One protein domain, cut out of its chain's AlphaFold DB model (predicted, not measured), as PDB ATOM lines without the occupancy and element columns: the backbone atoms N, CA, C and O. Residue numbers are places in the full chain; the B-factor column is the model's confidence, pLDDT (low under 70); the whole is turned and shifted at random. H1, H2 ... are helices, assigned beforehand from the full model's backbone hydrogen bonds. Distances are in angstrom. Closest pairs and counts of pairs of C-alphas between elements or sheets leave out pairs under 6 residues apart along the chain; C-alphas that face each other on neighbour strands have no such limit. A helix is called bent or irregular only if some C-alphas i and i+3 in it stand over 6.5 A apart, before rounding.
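Overview. This is residues 210 to 234 and 294 to 379 of the 508 residues of the protein "LexA repressor" of Candidatus Nomurabacteria bacterium GW2011_GWF2_43_8 (UniProt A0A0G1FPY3). H5 runs through the middle, with both arms of bent H2 and then H3 packed round it aslant. The printed part has 111 residues with five named helices, H1 to H5 in order, and no named strand: all helix. It is compact, radius of gyration of the C-alphas 13.3 A, spans 35 by 29 by 27 A.

Arrangement. Start at H1, residues 212 to 219. H2, residues 294 to 317, one helix by its hydrogen bonds, is bent, with C-alphas 303 and 306 8.9 A apart; arm H2a ends at 303, H2b begins at 306. H1 only just touches H2b, closest C-alphas Ile 217 and Leu 315, 6.7 A. H5, residues 342 to 355, touches H2a at a steep tilt of 64 degrees, closest C-alphas Ser 297 and Ala 346, 3.8 A. In H1, H2a, H2b and H5 every O i to N i+4 pair is within hydrogen-bond range.

Along the chain. Find C-alpha 212 at (131.603, 121.052, 225.528). H3, residues 321 to 332, is 17.4 A long; H4 is residues 334 to 337; H5, 19.8 A, ends at (151.364, 124.842, 226.363).

Size, cuts and confidence. Across the cut, C-alphas 234 and 294 are 25.1 A apart. Look for pLDDT under 70 at 16 printed residues, among them residues 224 to 234.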
ATOM      1  N   ASP A 210     126.728 125.007 221.270       70.81
ATOM      2  CA  ASP A 210     128.141 124.972 221.622       70.81
ATOM      3  C   ASP A 210     128.562 123.552 222.007       70.81
ATOM      4  O   ASP A 210     127.917 122.901 222.830       70.81
ATOM      5  N   SER A 211     129.696 123.087 221.486       81.31
ATOM      6  CA  SER A 211     130.329 121.883 222.023       81.31
ATOM      7  C   SER A 211     130.768 122.091 223.472       81.31
ATOM      8  O   SER A 211     130.936 123.217 223.949       81.31
ATOM      9  N   GLU A 212     131.052 120.996 224.172       83.88
ATOM     10  CA  GLU A 212     131.603 121.052 225.528       83.88
ATOM     11  C   GLU A 212     132.932 121.816 225.609       83.88
ATOM     12  O   GLU A 212     133.183 122.491 226.606       83.88
ATOM     13  N   LEU A 213     133.763 121.802 224.555       88.06
ATOM     14  CA  LEU A 213     134.975 122.627 224.513       88.06
ATOM     15  C   LEU A 213     134.621 124.119 224.504       88.06
ATOM     16  O   LEU A 213     135.216 124.900 225.248       88.06
ATOM     17  N   ILE A 214     133.646 124.524 223.690       90.06
ATOM     18  CA  ILE A 214     133.214 125.922 223.604       90.06
ATOM     19  C   ILE A 214     132.519 126.361 224.896       90.06
ATOM     20  O   ILE A 214     132.836 127.436 225.415       90.06
ATOM     21  N   LYS A 215     131.642 125.528 225.468       89.00
ATOM     22  CA  LYS A 215     131.026 125.778 226.782       89.00
ATOM     23  C   LYS A 215     132.096 125.957 227.855       89.00
ATOM     24  O   LYS A 215     132.098 126.970 228.553       89.00
ATOM     25  N   LEU A 216     133.065 125.042 227.923       89.38
ATOM     26  CA  LEU A 216     134.202 125.127 228.838       89.38
ATOM     27  C   LEU A 216     134.947 126.457 228.678       89.38
ATOM     28  O   LEU A 216     135.142 127.175 229.658       89.38
ATOM     29  N   ILE A 217     135.315 126.827 227.452       89.56
ATOM     30  CA  ILE A 217     135.987 128.097 227.150       89.56
ATOM     31  C   ILE A 217     135.153 129.298 227.618       89.56
ATOM     32  O   ILE A 217     135.718 130.270 228.117       89.56
ATOM     33  N   LYS A 218     133.825 129.280 227.470       90.75
ATOM     34  CA  LYS A 218     132.948 130.382 227.907       90.75
ATOM     35  C   LYS A 218     132.899 130.539 229.428       90.75
ATOM     36  O   LYS A 218     132.760 131.663 229.899       90.75
ATOM     37  N   THR A 219     133.061 129.454 230.188       91.69
ATOM     38  CA  THR A 219     133.057 129.495 231.665       91.69
ATOM     39  C   THR A 219     134.338 130.063 232.281       91.69
ATOM     40  O   THR A 219     134.333 130.441 233.451       91.69
ATOM     41  N   MET A 220     135.439 130.126 231.525       90.88
ATOM     42  CA  MET A 220     136.737 130.550 232.053       90.88
ATOM     43  C   MET A 220     136.935 132.071 231.933       90.88
ATOM     44  O   MET A 220     136.671 132.640 230.866       90.88
ATOM     45  N   PRO A 221     137.443 132.747 232.985       87.62
ATOM     46  CA  PRO A 221     137.736 134.173 232.923       87.62
ATOM     47  C   PRO A 221     138.944 134.458 232.007       87.62
ATOM     48  O   PRO A 221     139.834 133.612 231.870       87.62
ATOM     49  N   PRO A 222     139.015 135.650 231.387       85.69
ATOM     50  CA  PRO A 222     140.208 136.085 230.669       85.69
ATOM     51  C   PRO A 222     141.403 136.215 231.621       85.69
ATOM     52  O   PRO A 222     141.248 136.503 232.809       85.69
ATOM     53  N   THR A 223     142.610 136.021 231.095       79.62
ATOM     54  CA  THR A 223     143.851 136.010 231.884       79.62
ATOM     55  C   THR A 223     144.846 137.046 231.372       79.62
ATOM     56  O   THR A 223     144.948 137.285 230.173       79.62
ATOM     57  N   THR A 224     145.632 137.632 232.278       66.81
ATOM     58  CA  THR A 224     146.738 138.552 231.946       66.81
ATOM     59  C   THR A 224     148.046 137.817 231.623       66.81
ATOM     60  O   THR A 224     149.011 138.415 231.157       66.81
ATOM     61  N   ASN A 225     148.098 136.493 231.806       59.97
ATOM     62  CA  ASN A 225     149.278 135.675 231.499       59.97
ATOM     63  C   ASN A 225     149.514 135.485 229.985       59.97
ATOM     64  O   ASN A 225     150.535 134.927 229.583       59.97
ATOM     65  N   SER A 226     148.614 135.976 229.124       53.44
ATOM     66  CA  SER A 226     148.675 135.811 227.665       53.44
ATOM     67  C   SER A 226     149.650 136.761 226.944       53.44
ATOM     68  O   SER A 226     149.670 136.790 225.710       53.44
ATOM     69  N   HIS A 227     150.426 137.579 227.667       47.16
ATOM     70  CA  HIS A 227     151.130 138.745 227.106       47.16
ATOM     71  C   HIS A 227     152.540 138.504 226.542       47.16
ATOM     72  O   HIS A 227     153.200 139.466 226.150       47.16
ATOM     73  N   ARG A 228     153.022 137.261 226.407       49.78
ATOM     74  CA  ARG A 228     154.242 137.025 225.610       49.78
ATOM     75  C   ARG A 228     153.897 136.871 224.134       49.78
ATOM     76  O   ARG A 228     153.444 135.830 223.664       49.78
ATOM     77  N   VAL A 229     154.107 137.974 223.420       49.00
ATOM     78  CA  VAL A 229     153.945 138.126 221.977       49.00
ATOM     79  C   VAL A 229     155.135 137.470 221.278       49.00
ATOM     80  O   VAL A 229     156.014 138.141 220.754       49.00
ATOM     81  N   ALA A 230     155.202 136.139 221.269       54.19
ATOM     82  CA  ALA A 230     155.877 135.525 220.136       54.19
ATOM     83  C   ALA A 230     155.078 135.978 218.899       54.19
ATOM     84  O   ALA A 230     153.866 135.793 218.844       54.19
ATOM     85  N   THR A 231     155.696 136.721 217.991       53.59
ATOM     86  CA  THR A 231     155.054 137.152 216.749       53.59
ATOM     87  C   THR A 231     155.288 136.070 215.710       53.59
ATOM     88  O   THR A 231     156.407 135.588 215.551       53.59
ATOM     89  N   SER A 232     154.237 135.652 215.002       57.66
ATOM     90  CA  SER A 232     154.439 134.864 213.789       57.66
ATOM     91  C   SER A 232     155.082 135.790 212.761       57.66
ATOM     92  O   SER A 232     154.423 136.725 212.304       57.66
ATOM     93  N   GLU A 233     156.347 135.572 212.409       60.84
ATOM     94  CA  GLU A 233     156.876 136.183 211.193       60.84
ATOM     95  C   GLU A 233     156.079 135.635 209.998       60.84
ATOM     96  O   GLU A 233     155.823 134.423 209.950       60.84
ATOM     97  N   PRO A 234     155.643 136.491 209.057       61.22
ATOM     98  CA  PRO A 234     154.968 136.043 207.850       61.22
ATOM     99  C   PRO A 234     155.954 135.228 207.006       61.22
ATOM    100  O   PRO A 234     156.729 135.761 206.223       61.22
ATOM    101  N   LEU A 294     145.603 112.860 215.841       93.88
ATOM    102  CA  LEU A 294     146.531 113.473 214.905       93.88
ATOM    103  C   LEU A 294     145.867 113.680 213.545       93.88
ATOM    104  O   LEU A 294     145.825 114.811 213.059       93.88
ATOM    105  N   ILE A 295     145.307 112.624 212.952       95.38
ATOM    106  CA  ILE A 295     144.677 112.707 211.631       95.38
ATOM    107  C   ILE A 295     143.503 113.683 211.639       95.38
ATOM    108  O   ILE A 295     143.480 114.594 210.809       95.38
ATOM    109  N   LYS A 296     142.607 113.599 212.626       94.81
ATOM    110  CA  LYS A 296     141.509 114.567 212.782       94.81
ATOM    111  C   LYS A 296     142.015 115.997 212.949       94.81
ATOM    112  O   LYS A 296     141.395 116.923 212.433       94.81
ATOM    113  N   SER A 297     143.157 116.196 213.608       97.38
ATOM    114  CA  SER A 297     143.772 117.520 213.733       97.38
ATOM    115  C   SER A 297     144.295 118.055 212.400       97.38
ATOM    116  O   SER A 297     144.079 119.225 212.079       97.38
ATOM    117  N   TYR A 298     144.940 117.211 211.591       98.31
ATOM    118  CA  TYR A 298     145.349 117.571 210.231       98.31
ATOM    119  C   TYR A 298     144.152 117.889 209.334       98.31
ATOM    120  O   TYR A 298     144.193 118.880 208.604       98.31
ATOM    121  N   GLU A 299     143.079 117.104 209.410       97.62
ATOM    122  CA  GLU A 299     141.835 117.369 208.682       97.62
ATOM    123  C   GLU A 299     141.155 118.658 209.155       97.62
ATOM    124  O   GLU A 299     140.754 119.473 208.330       97.62
ATOM    125  N   GLY A 300     141.107 118.917 210.464       97.50
ATOM    126  CA  GLY A 300     140.573 120.161 211.019       97.50
ATOM    127  C   GLY A 300     141.335 121.396 210.534       97.50
ATOM    128  O   GLY A 300     140.725 122.397 210.160       97.50
ATOM    129  N   VAL A 301     142.667 121.328 210.453       98.38
ATOM    130  CA  VAL A 301     143.478 122.407 209.858       98.38
ATOM    131  C   VAL A 301     143.289 122.483 208.338       98.38
ATOM    132  O   VAL A 301     143.242 123.582 207.783       98.38
ATOM    133  N   ARG A 302     143.160 121.350 207.638       98.00
ATOM    134  CA  ARG A 302     142.900 121.311 206.190       98.00
ATOM    135  C   ARG A 302     141.580 122.004 205.856       98.00
ATOM    136  O   ARG A 302     141.575 122.912 205.027       98.00
ATOM    137  N   ASP A 303     140.501 121.625 206.528       96.56
ATOM    138  CA  ASP A 303     139.134 121.949 206.118       96.56
ATOM    139  C   ASP A 303     138.577 123.184 206.848       96.56
ATOM    140  O   ASP A 303     137.882 123.999 206.238       96.56
ATOM    141  N   ASN A 304     138.969 123.398 208.110       97.19
ATOM    142  CA  ASN A 304     138.367 124.369 209.031       97.19
ATOM    143  C   ASN A 304     139.394 125.314 209.696       97.19
ATOM    144  O   ASN A 304     139.197 125.757 210.827       97.19
ATOM    145  N   ALA A 305     140.486 125.677 209.009       97.31
ATOM    146  CA  ALA A 305     141.580 126.482 209.580       97.31
ATOM    147  C   ALA A 305     141.135 127.758 210.325       97.31
ATOM    148  O   ALA A 305     141.672 128.071 211.385       97.31
ATOM    149  N   GLU A 306     140.154 128.495 209.796       97.62
ATOM    150  CA  GLU A 306     139.657 129.727 210.429       97.62
ATOM    151  C   GLU A 306     138.935 129.461 211.754       97.62
ATOM    152  O   GLU A 306     139.072 130.229 212.706       97.62
ATOM    153  N   GLU A 307     138.196 128.356 211.834       97.06
ATOM    154  CA  GLU A 307     137.529 127.917 213.057       97.06
ATOM    155  C   GLU A 307     138.563 127.479 214.097       97.06
ATOM    156  O   GLU A 307     138.513 127.944 215.235       97.06
ATOM    157  N   VAL A 308     139.575 126.703 213.687       98.06
ATOM    158  CA  VAL A 308     140.713 126.330 214.547       98.06
ATOM    159  C   VAL A 308     141.393 127.577 215.119       98.06
ATOM    160  O   VAL A 308     141.601 127.675 216.328       98.06
ATOM    161  N   ILE A 309     141.695 128.567 214.270       96.94
ATOM    162  CA  ILE A 309     142.297 129.844 214.682       96.94
ATOM    163  C   ILE A 309     141.400 130.578 215.683       96.94
ATOM    164  O   ILE A 309     141.892 131.076 216.698       96.94
ATOM    165  N   LYS A 310     140.090 130.647 215.426       96.25
ATOM    166  CA  LYS A 310     139.126 131.289 216.327       96.25
ATOM    167  C   LYS A 310     139.137 130.630 217.711       96.25
ATOM    168  O   LYS A 310     139.250 131.339 218.710       96.25
ATOM    169  N   ILE A 311     139.082 129.299 217.777       97.25
ATOM    170  CA  ILE A 311     139.102 128.554 219.045       97.25
ATOM    171  C   ILE A 311     140.443 128.750 219.768       97.25
ATOM    172  O   ILE A 311     140.466 129.017 220.969       97.25
ATOM    173  N   LEU A 312     141.571 128.691 219.052       95.69
ATOM    174  CA  LEU A 312     142.900 128.903 219.636       95.69
ATOM    175  C   LEU A 312     143.087 130.316 220.200       95.69
ATOM    176  O   LEU A 312     143.757 130.474 221.223       95.69
ATOM    177  N   LYS A 313     142.499 131.345 219.578       93.00
ATOM    178  CA  LYS A 313     142.502 132.718 220.115       93.00
ATOM    179  C   LYS A 313     141.752 132.813 221.442       93.00
ATOM    180  O   LYS A 313     142.262 133.438 222.371       93.00
ATOM    181  N   GLU A 314     140.599 132.159 221.550       93.75
ATOM    182  CA  GLU A 314     139.837 132.078 222.803       93.75
ATOM    183  C   GLU A 314     140.587 131.291 223.889       93.75
ATOM    184  O   GLU A 314     140.694 131.734 225.032       93.75
ATOM    185  N   LEU A 315     141.179 130.147 223.534       93.88
ATOM    186  CA  LEU A 315     142.012 129.366 224.455       93.88
ATOM    187  C   LEU A 315     143.236 130.161 224.928       93.88
ATOM    188  O   LEU A 315     143.625 130.069 226.093       93.88
ATOM    189  N   LYS A 316     143.838 130.963 224.040       91.31
ATOM    190  CA  LYS A 316     144.968 131.845 224.353       91.31
ATOM    191  C   LYS A 316     144.576 132.953 225.331       91.31
ATOM    192  O   LYS A 316     145.336 133.207 226.261       91.31
ATOM    193  N   SER A 317     143.434 133.616 225.135       90.00
ATOM    194  CA  SER A 317     143.005 134.731 226.000       90.00
ATOM    195  C   SER A 317     142.645 134.278 227.420       90.00
ATOM    196  O   SER A 317     142.763 135.054 228.371       90.00
ATOM    197  N   LYS A 318     142.270 133.006 227.586       92.12
ATOM    198  CA  LYS A 318     141.841 132.405 228.860       92.12
ATOM    199  C   LYS A 318     142.847 131.402 229.437       92.12
ATOM    200  O   LYS A 318     142.508 130.640 230.340       92.12
ATOM    201  N   HIS A 319     144.071 131.352 228.907       91.38
ATOM    202  CA  HIS A 319     145.055 130.343 229.292       91.38
ATOM    203  C   HIS A 319     145.433 130.421 230.780       91.38
ATOM    204  O   HIS A 319     146.010 131.395 231.258       91.38
ATOM    205  N   SER A 320     145.166 129.332 231.496       90.50
ATOM    206  CA  SER A 320     145.516 129.126 232.899       90.50
ATOM    207  C   SER A 320     145.809 127.647 233.148       90.50
ATOM    208  O   SER A 320     145.469 126.792 232.327       90.50
ATOM    209  N   GLU A 321     146.408 127.326 234.295       91.25
ATOM    210  CA  GLU A 321     146.594 125.934 234.724       91.25
ATOM    211  C   GLU A 321     145.257 125.186 234.859       91.25
ATOM    212  O   GLU A 321     145.148 124.010 234.494       91.25
ATOM    213  N   GLU A 322     144.212 125.888 235.307       93.44
ATOM    214  CA  GLU A 322     142.858 125.349 235.401       93.44
ATOM    215  C   GLU A 322     142.284 125.031 234.014       93.44
ATOM    216  O   GLU A 322     141.837 123.904 233.786       93.44
ATOM    217  N   LEU A 323     142.341 125.977 233.062       94.31
ATOM    218  CA  LEU A 323     141.856 125.745 231.696       94.31
ATOM    219  C   LEU A 323     142.644 124.610 231.044       94.31
ATOM    220  O   LEU A 323     142.043 123.710 230.461       94.31
ATOM    221  N   TYR A 324     143.971 124.615 231.186       93.88
ATOM    222  CA  TYR A 324     144.828 123.552 230.673       93.88
ATOM    223  C   TYR A 324     144.393 122.185 231.194       93.88
ATOM    224  O   TYR A 324     144.220 121.250 230.415       93.88
ATOM    225  N   THR A 325     144.170 122.071 232.503       94.19
ATOM    226  CA  THR A 325     143.759 120.814 233.132       94.19
ATOM    227  C   THR A 325     142.392 120.356 232.636       94.19
ATOM    228  O   THR A 325     142.241 119.176 232.315       94.19
ATOM    229  N   LYS A 326     141.416 121.264 232.516       94.44
ATOM    230  CA  LYS A 326     140.078 120.938 231.998       94.44
ATOM    231  C   LYS A 326     140.131 120.498 230.531       94.44
ATOM    232  O   LYS A 326     139.636 119.423 230.214       94.44
ATOM    233  N   VAL A 327     140.812 121.252 229.662       94.75
ATOM    234  CA  VAL A 327     140.981 120.915 228.231       94.75
ATOM    235  C   VAL A 327     141.726 119.591 228.055       94.75
ATOM    236  O   VAL A 327     141.330 118.750 227.244       94.75
ATOM    237  N   ARG A 328     142.782 119.364 228.845       94.50
ATOM    238  CA  ARG A 328     143.521 118.099 228.856       94.50
ATOM    239  C   ARG A 328     142.608 116.935 229.221       94.50
ATOM    240  O   ARG A 328     142.661 115.912 228.558       94.50
ATOM    241  N   ASN A 329     141.757 117.093 230.225       92.88
ATOM    242  CA  ASN A 329     140.925 116.009 230.733       92.88
ATOM    243  C   ASN A 329     139.690 115.698 229.869       92.88
ATOM    244  O   ASN A 329     139.000 114.733 230.183       92.88
ATOM    245  N   LEU A 330     139.426 116.445 228.788       89.12
ATOM    246  CA  LEU A 330     138.305 116.160 227.879       89.12
ATOM    247  C   LEU A 330     138.350 114.735 227.301       89.12
ATOM    248  O   LEU A 330     137.303 114.134 227.107       89.12
ATOM    249  N   ASP A 331     139.541 114.163 227.091       83.50
ATOM    250  CA  ASP A 331     139.710 112.784 226.596       83.50
ATOM    251  C   ASP A 331     139.421 111.693 227.645       83.50
ATOM    252  O   ASP A 331     139.450 110.499 227.342       83.50
ATOM    253  N   ARG A 332     139.127 112.079 228.891       85.00
ATOM    254  CA  ARG A 332     138.733 111.146 229.956       85.00
ATOM    255  C   ARG A 332     137.252 110.802 229.895       85.00
ATOM    256  O   ARG A 332     136.864 109.742 230.381       85.00
ATOM    257  N   GLU A 333     136.452 111.671 229.288       77.88
ATOM    258  CA  GLU A 333     135.017 111.500 229.095       77.88
ATOM    259  C   GLU A 333     134.744 111.219 227.618       77.88
ATOM    260  O   GLU A 333     134.515 112.125 226.818       77.88
ATOM    261  N   ILE A 334     134.787 109.936 227.245       70.12
ATOM    262  CA  ILE A 334     134.725 109.496 225.841       70.12
ATOM    263  C   ILE A 334     133.488 110.048 225.108       70.12
ATOM    264  O   ILE A 334     133.578 110.462 223.957       70.12
ATOM    265  N   SER A 335     132.349 110.141 225.807       67.31
ATOM    266  CA  SER A 335     131.082 110.660 225.278       67.31
ATOM    267  C   SER A 335     131.132 112.146 224.938       67.31
ATOM    268  O   SER A 335     130.362 112.603 224.098       67.31
ATOM    269  N   ILE A 336     132.006 112.905 225.600       72.12
ATOM    270  CA  ILE A 336     132.252 114.315 225.302       72.12
ATOM    271  C   ILE A 336     133.280 114.420 224.182       72.12
ATOM    272  O   ILE A 336     133.055 115.122 223.198       72.12
ATOM    273  N   PHE A 337     134.389 113.690 224.304       75.19
ATOM    274  CA  PHE A 337     135.482 113.748 223.341       75.19
ATOM    275  C   PHE A 337     135.043 113.344 221.927       75.19
ATOM    276  O   PHE A 337     135.416 114.004 220.960       75.19
ATOM    277  N   HIS A 338     134.193 112.319 221.792       73.88
ATOM    278  CA  HIS A 338     133.661 111.871 220.500       73.88
ATOM    279  C   HIS A 338     132.677 112.857 219.853       73.88
ATOM    280  O   HIS A 338     132.453 112.772 218.647       73.88
ATOM    281  N   LYS A 339     132.102 113.793 220.621       79.38
ATOM    282  CA  LYS A 339     131.221 114.845 220.091       79.38
ATOM    283  C   LYS A 339     131.992 116.041 219.526       79.38
ATOM    284  O   LYS A 339     131.380 116.866 218.853       79.38
ATOM    285  N   LEU A 340     133.295 116.155 219.801       85.50
ATOM    286  CA  LEU A 340     134.106 117.247 219.270       85.50
ATOM    287  C   LEU A 340     134.276 117.101 217.757       85.50
ATOM    288  O   LEU A 340     134.591 116.021 217.249       85.50
ATOM    289  N   ASN A 341     134.107 118.208 217.042       89.12
ATOM    290  CA  ASN A 341     134.374 118.259 215.613       89.12
ATOM    291  C   ASN A 341     135.896 118.312 215.334       89.12
ATOM    292  O   ASN A 341     136.714 118.543 216.229       89.12
ATOM    293  N   ASN A 342     136.306 118.122 214.075       93.81
ATOM    294  CA  ASN A 342     137.729 118.102 213.712       93.81
ATOM    295  C   ASN A 342     138.456 119.430 214.014       93.81
ATOM    296  O   ASN A 342     139.633 119.410 214.372       93.81
ATOM    297  N   ALA A 343     137.780 120.580 213.913       96.31
ATOM    298  CA  ALA A 343     138.372 121.878 214.238       96.31
ATOM    299  C   ALA A 343     138.640 122.021 215.747       96.31
ATOM    300  O   ALA A 343     139.682 122.533 216.159       96.31
ATOM    301  N   GLU A 344     137.728 121.522 216.576       96.31
ATOM    302  CA  GLU A 344     137.844 121.499 218.033       96.31
ATOM    303  C   GLU A 344     138.941 120.545 218.498       96.31
ATOM    304  O   GLU A 344     139.738 120.905 219.367       96.31
ATOM    305  N   ILE A 345     139.036 119.365 217.875       95.69
ATOM    306  CA  ILE A 345     140.117 118.402 218.110       95.69
ATOM    307  C   ILE A 345     141.469 119.026 217.742       95.69
ATOM    308  O   ILE A 345     142.382 119.031 218.570       95.69
ATOM    309  N   ALA A 346     141.575 119.643 216.559       97.62
ATOM    310  CA  ALA A 346     142.784 120.340 216.128       97.62
ATOM    311  C   ALA A 346     143.184 121.455 217.105       97.62
ATOM    312  O   ALA A 346     144.338 121.530 217.535       97.62
ATOM    313  N   ALA A 347     142.232 122.306 217.497       97.81
ATOM    314  CA  ALA A 347     142.480 123.403 218.425       97.81
ATOM    315  C   ALA A 347     142.910 122.895 219.809       97.81
ATOM    316  O   ALA A 347     143.873 123.416 220.376       97.81
ATOM    317  N   ARG A 348     142.259 121.850 220.335       96.38
ATOM    318  CA  ARG A 348     142.659 121.187 221.584       96.38
ATOM    319  C   ARG A 348     144.090 120.664 221.490       96.38
ATOM    320  O   ARG A 348     144.903 120.969 222.364       96.38
ATOM    321  N   MET A 349     144.401 119.893 220.451       95.62
ATOM    322  CA  MET A 349     145.707 119.258 220.285       95.62
ATOM    323  C   MET A 349     146.824 120.295 220.158       95.62
ATOM    324  O   MET A 349     147.833 120.200 220.860       95.62
ATOM    325  N   ILE A 350     146.630 121.323 219.326       95.94
ATOM    326  CA  ILE A 350     147.584 122.427 219.170       95.94
ATOM    327  C   ILE A 350     147.753 123.157 220.501       95.94
ATOM    328  O   ILE A 350     148.880 123.335 220.954       95.94
ATOM    329  N   TYR A 351     146.667 123.528 221.182       95.56
ATOM    330  CA  TYR A 351     146.749 124.208 222.472       95.56
ATOM    331  C   TYR A 351     147.557 123.403 223.497       95.56
ATOM    332  O   TYR A 351     148.490 123.944 224.096       95.56
ATOM    333  N   LEU A 352     147.260 122.111 223.667       94.94
ATOM    334  CA  LEU A 352     148.001 121.242 224.583       94.94
ATOM    335  C   LEU A 352     149.468 121.120 224.164       94.94
ATOM    336  O   LEU A 352     150.351 121.258 225.006       94.94
ATOM    337  N   ASN A 353     149.750 120.930 222.875       93.38
ATOM    338  CA  ASN A 353     151.111 120.831 222.357       93.38
ATOM    339  C   ASN A 353     151.922 122.112 222.617       93.38
ATOM    340  O   ASN A 353     153.052 122.049 223.090       93.38
ATOM    341  N   GLN A 354     151.343 123.289 222.393       90.94
ATOM    342  CA  GLN A 354     152.064 124.551 222.562       90.94
ATOM    343  C   GLN A 354     152.257 124.927 224.042       90.94
ATOM    344  O   GLN A 354     153.238 125.596 224.379       90.94
ATOM    345  N   THR A 355     151.378 124.459 224.937       91.50
ATOM    346  CA  THR A 355     151.364 124.842 226.363       91.50
ATOM    347  C   THR A 355     151.905 123.779 227.322       91.50
ATOM    348  O   THR A 355     152.222 124.102 228.465       91.50
ATOM    349  N   CYS A 356     152.051 122.520 226.899       91.56
ATOM    350  CA  CYS A 356     152.581 121.447 227.742       91.56
ATOM    351  C   CYS A 356     154.114 121.460 227.855       91.56
ATOM    352  O   CYS A 356     154.836 122.105 227.081       91.56
ATOM    353  N   PHE A 357     154.627 120.690 228.816       86.75
ATOM    354  CA  PHE A 357     156.058 120.484 229.008       86.75
ATOM    355  C   PHE A 357     156.734 119.991 227.717       86.75
ATOM    356  O   PHE A 357     156.402 118.934 227.180       86.75
ATOM    357  N   ASN A 358     157.694 120.775 227.213       83.69
ATOM    358  CA  ASN A 358     158.487 120.506 226.007       83.69
ATOM    359  C   ASN A 358     157.717 120.255 224.700       83.69
ATOM    360  O   ASN A 358     158.362 120.014 223.686       83.69
ATOM    361  N   GLY A 359     156.397 120.445 224.657       83.69
ATOM    362  CA  GLY A 359     155.612 120.242 223.435       83.69
ATOM    363  C   GLY A 359     155.544 118.776 223.048       83.69
ATOM    364  O   GLY A 359     155.579 118.414 221.875       83.69
ATOM    365  N   LEU A 360     155.533 117.929 224.073       85.00
ATOM    366  CA  LEU A 360     155.483 116.492 223.941       85.00
ATOM    367  C   LEU A 360     154.047 116.059 223.642       85.00
ATOM    368  O   LEU A 360     153.118 116.459 224.339       85.00
ATOM    369  N   TYR A 361     153.878 115.176 222.664       85.75
ATOM    370  CA  TYR A 361     152.674 114.364 222.574       85.75
ATOM    371  C   TYR A 361     152.932 113.028 223.276       85.75
ATOM    372  O   TYR A 361     153.848 112.292 222.903       85.75
ATOM    373  N   ARG A 362     152.181 112.744 224.345       84.88
ATOM    374  CA  ARG A 362     152.279 111.489 225.099       84.88
ATOM    375  C   ARG A 362     150.932 111.136 225.706       84.88
ATOM    376  O   ARG A 362     150.319 111.955 226.394       84.88
ATOM    377  N   VAL A 363     150.542 109.885 225.503       80.25
ATOM    378  CA  VAL A 363     149.326 109.303 226.065       80.25
ATOM    379  C   VAL A 363     149.654 108.197 227.067       80.25
ATOM    380  O   VAL A 363     150.760 107.652 227.079       80.25
ATOM    381  N   ASN A 364     148.712 107.890 227.955       77.12
ATOM    382  CA  ASN A 364     148.781 106.725 228.838       77.12
ATOM    383  C   ASN A 364     148.234 105.459 228.138       77.12
ATOM    384  O   ASN A 364     147.857 105.483 226.971       77.12
ATOM    385  N   GLN A 365     148.150 104.336 228.859       65.62
ATOM    386  CA  GLN A 365     147.590 103.080 228.331       65.62
ATOM    387  C   GLN A 365     146.092 103.147 227.976       65.62
ATOM    388  O   GLN A 365     145.587 102.256 227.302       65.62
ATOM    389  N   LYS A 366     145.378 104.178 228.434       71.25
ATOM    390  CA  LYS A 366     143.979 104.454 228.083       71.25
ATOM    391  C   LYS A 366     143.866 105.445 226.913       71.25
ATOM    392  O   LYS A 366     142.793 105.994 226.709       71.25
ATOM    393  N   SER A 367     144.965 105.709 226.199       75.38
ATOM    394  CA  SER A 367     145.051 106.688 225.105       75.38
ATOM    395  C   SER A 367     144.713 108.129 225.514       75.38
ATOM    396  O   SER A 367     144.346 108.946 224.681       75.38
ATOM    397  N   GLN A 368     144.878 108.464 226.799       84.00
ATOM    398  CA  GLN A 368     144.609 109.805 227.330       84.00
ATOM    399  C   GLN A 368     145.893 110.621 227.415       84.00
ATOM    400  O   GLN A 368     146.904 110.139 227.948       84.00
ATOM    401  N   PHE A 369     145.846 111.871 226.966       88.88
ATOM    402  CA  PHE A 369     146.969 112.794 227.019       88.88
ATOM    403  C   PHE A 369     147.374 113.076 228.474       88.88
ATOM    404  O   PHE A 369     146.580 113.534 229.300       88.88
ATOM    405  N   ASN A 370     148.641 112.824 228.814       89.56
ATOM    406  CA  ASN A 370     149.113 112.844 230.207       89.56
ATOM    407  C   ASN A 370     150.344 113.731 230.449       89.56
ATOM    408  O   ASN A 370     151.062 113.550 231.439       89.56
ATOM    409  N   VAL A 371     150.634 114.669 229.548       90.94
ATOM    410  CA  VAL A 371     151.737 115.620 229.740       90.94
ATOM    411  C   VAL A 371     151.274 116.731 230.697       90.94
ATOM    412  O   VAL A 371     150.106 117.130 230.644       90.94
ATOM    413  N   PRO A 372     152.112 117.177 231.649       91.62
ATOM    414  CA  PRO A 372     151.802 118.332 232.488       91.62
ATOM    415  C   PRO A 372     151.955 119.650 231.715       91.62
ATOM    416  O   PRO A 372     152.617 119.704 230.673       91.62
ATOM    417  N   ILE A 373     151.369 120.720 232.257       91.62
ATOM    418  CA  ILE A 373     151.567 122.082 231.754       91.62
ATOM    419  C   ILE A 373     153.060 122.448 231.792       91.62
ATOM    420  O   ILE A 373     153.805 122.009 232.670       91.62
ATOM    421  N   GLY A 374     153.520 123.210 230.805       87.06
ATOM    422  CA  GLY A 374     154.879 123.733 230.774       87.06
ATOM    423  C   GLY A 374     155.045 124.911 231.733       87.06
ATOM    424  O   GLY A 374     154.147 125.731 231.883       87.06
ATOM    425  N   SER A 375     156.222 125.032 232.347       71.69
ATOM    426  CA  SER A 375     156.551 126.139 233.257       71.69
ATOM    427  C   SER A 375     156.781 127.481 232.547       71.69
ATOM    428  O   SER A 375     156.818 128.520 233.197       71.69
ATOM    429  N   SER A 376     156.968 127.478 231.222       63.84
ATOM    430  CA  SER A 376     157.165 128.684 230.415       63.84
ATOM    431  C   SER A 376     156.399 128.620 229.091       63.84
ATOM    432  O   SER A 376     156.591 127.720 228.271       63.84
ATOM    433  N   LEU A 377     155.557 129.629 228.846       63.31
ATOM    434  CA  LEU A 377     154.907 129.871 227.555       63.31
ATOM    435  C   LEU A 377     155.912 130.494 226.580       63.31
ATOM    436  O   LEU A 377     155.893 131.692 226.309       63.31
ATOM    437  N   ASN A 378     156.829 129.673 226.077       61.28
ATOM    438  CA  ASN A 378     157.800 130.093 225.065       61.28
ATOM    439  C   ASN A 378     157.274 129.917 223.629       61.28
ATOM    440  O   ASN A 378     157.961 130.276 222.677       61.28
ATOM    441  N   ARG A 379     156.080 129.336 223.461       70.19
ATOM    442  CA  ARG A 379     155.514 128.952 222.166       70.19
ATOM    443  C   ARG A 379     154.227 129.702 221.848       70.19
ATOM    444  O   ARG A 379     153.446 130.057 222.730       70.19
TER     445      ARG A 379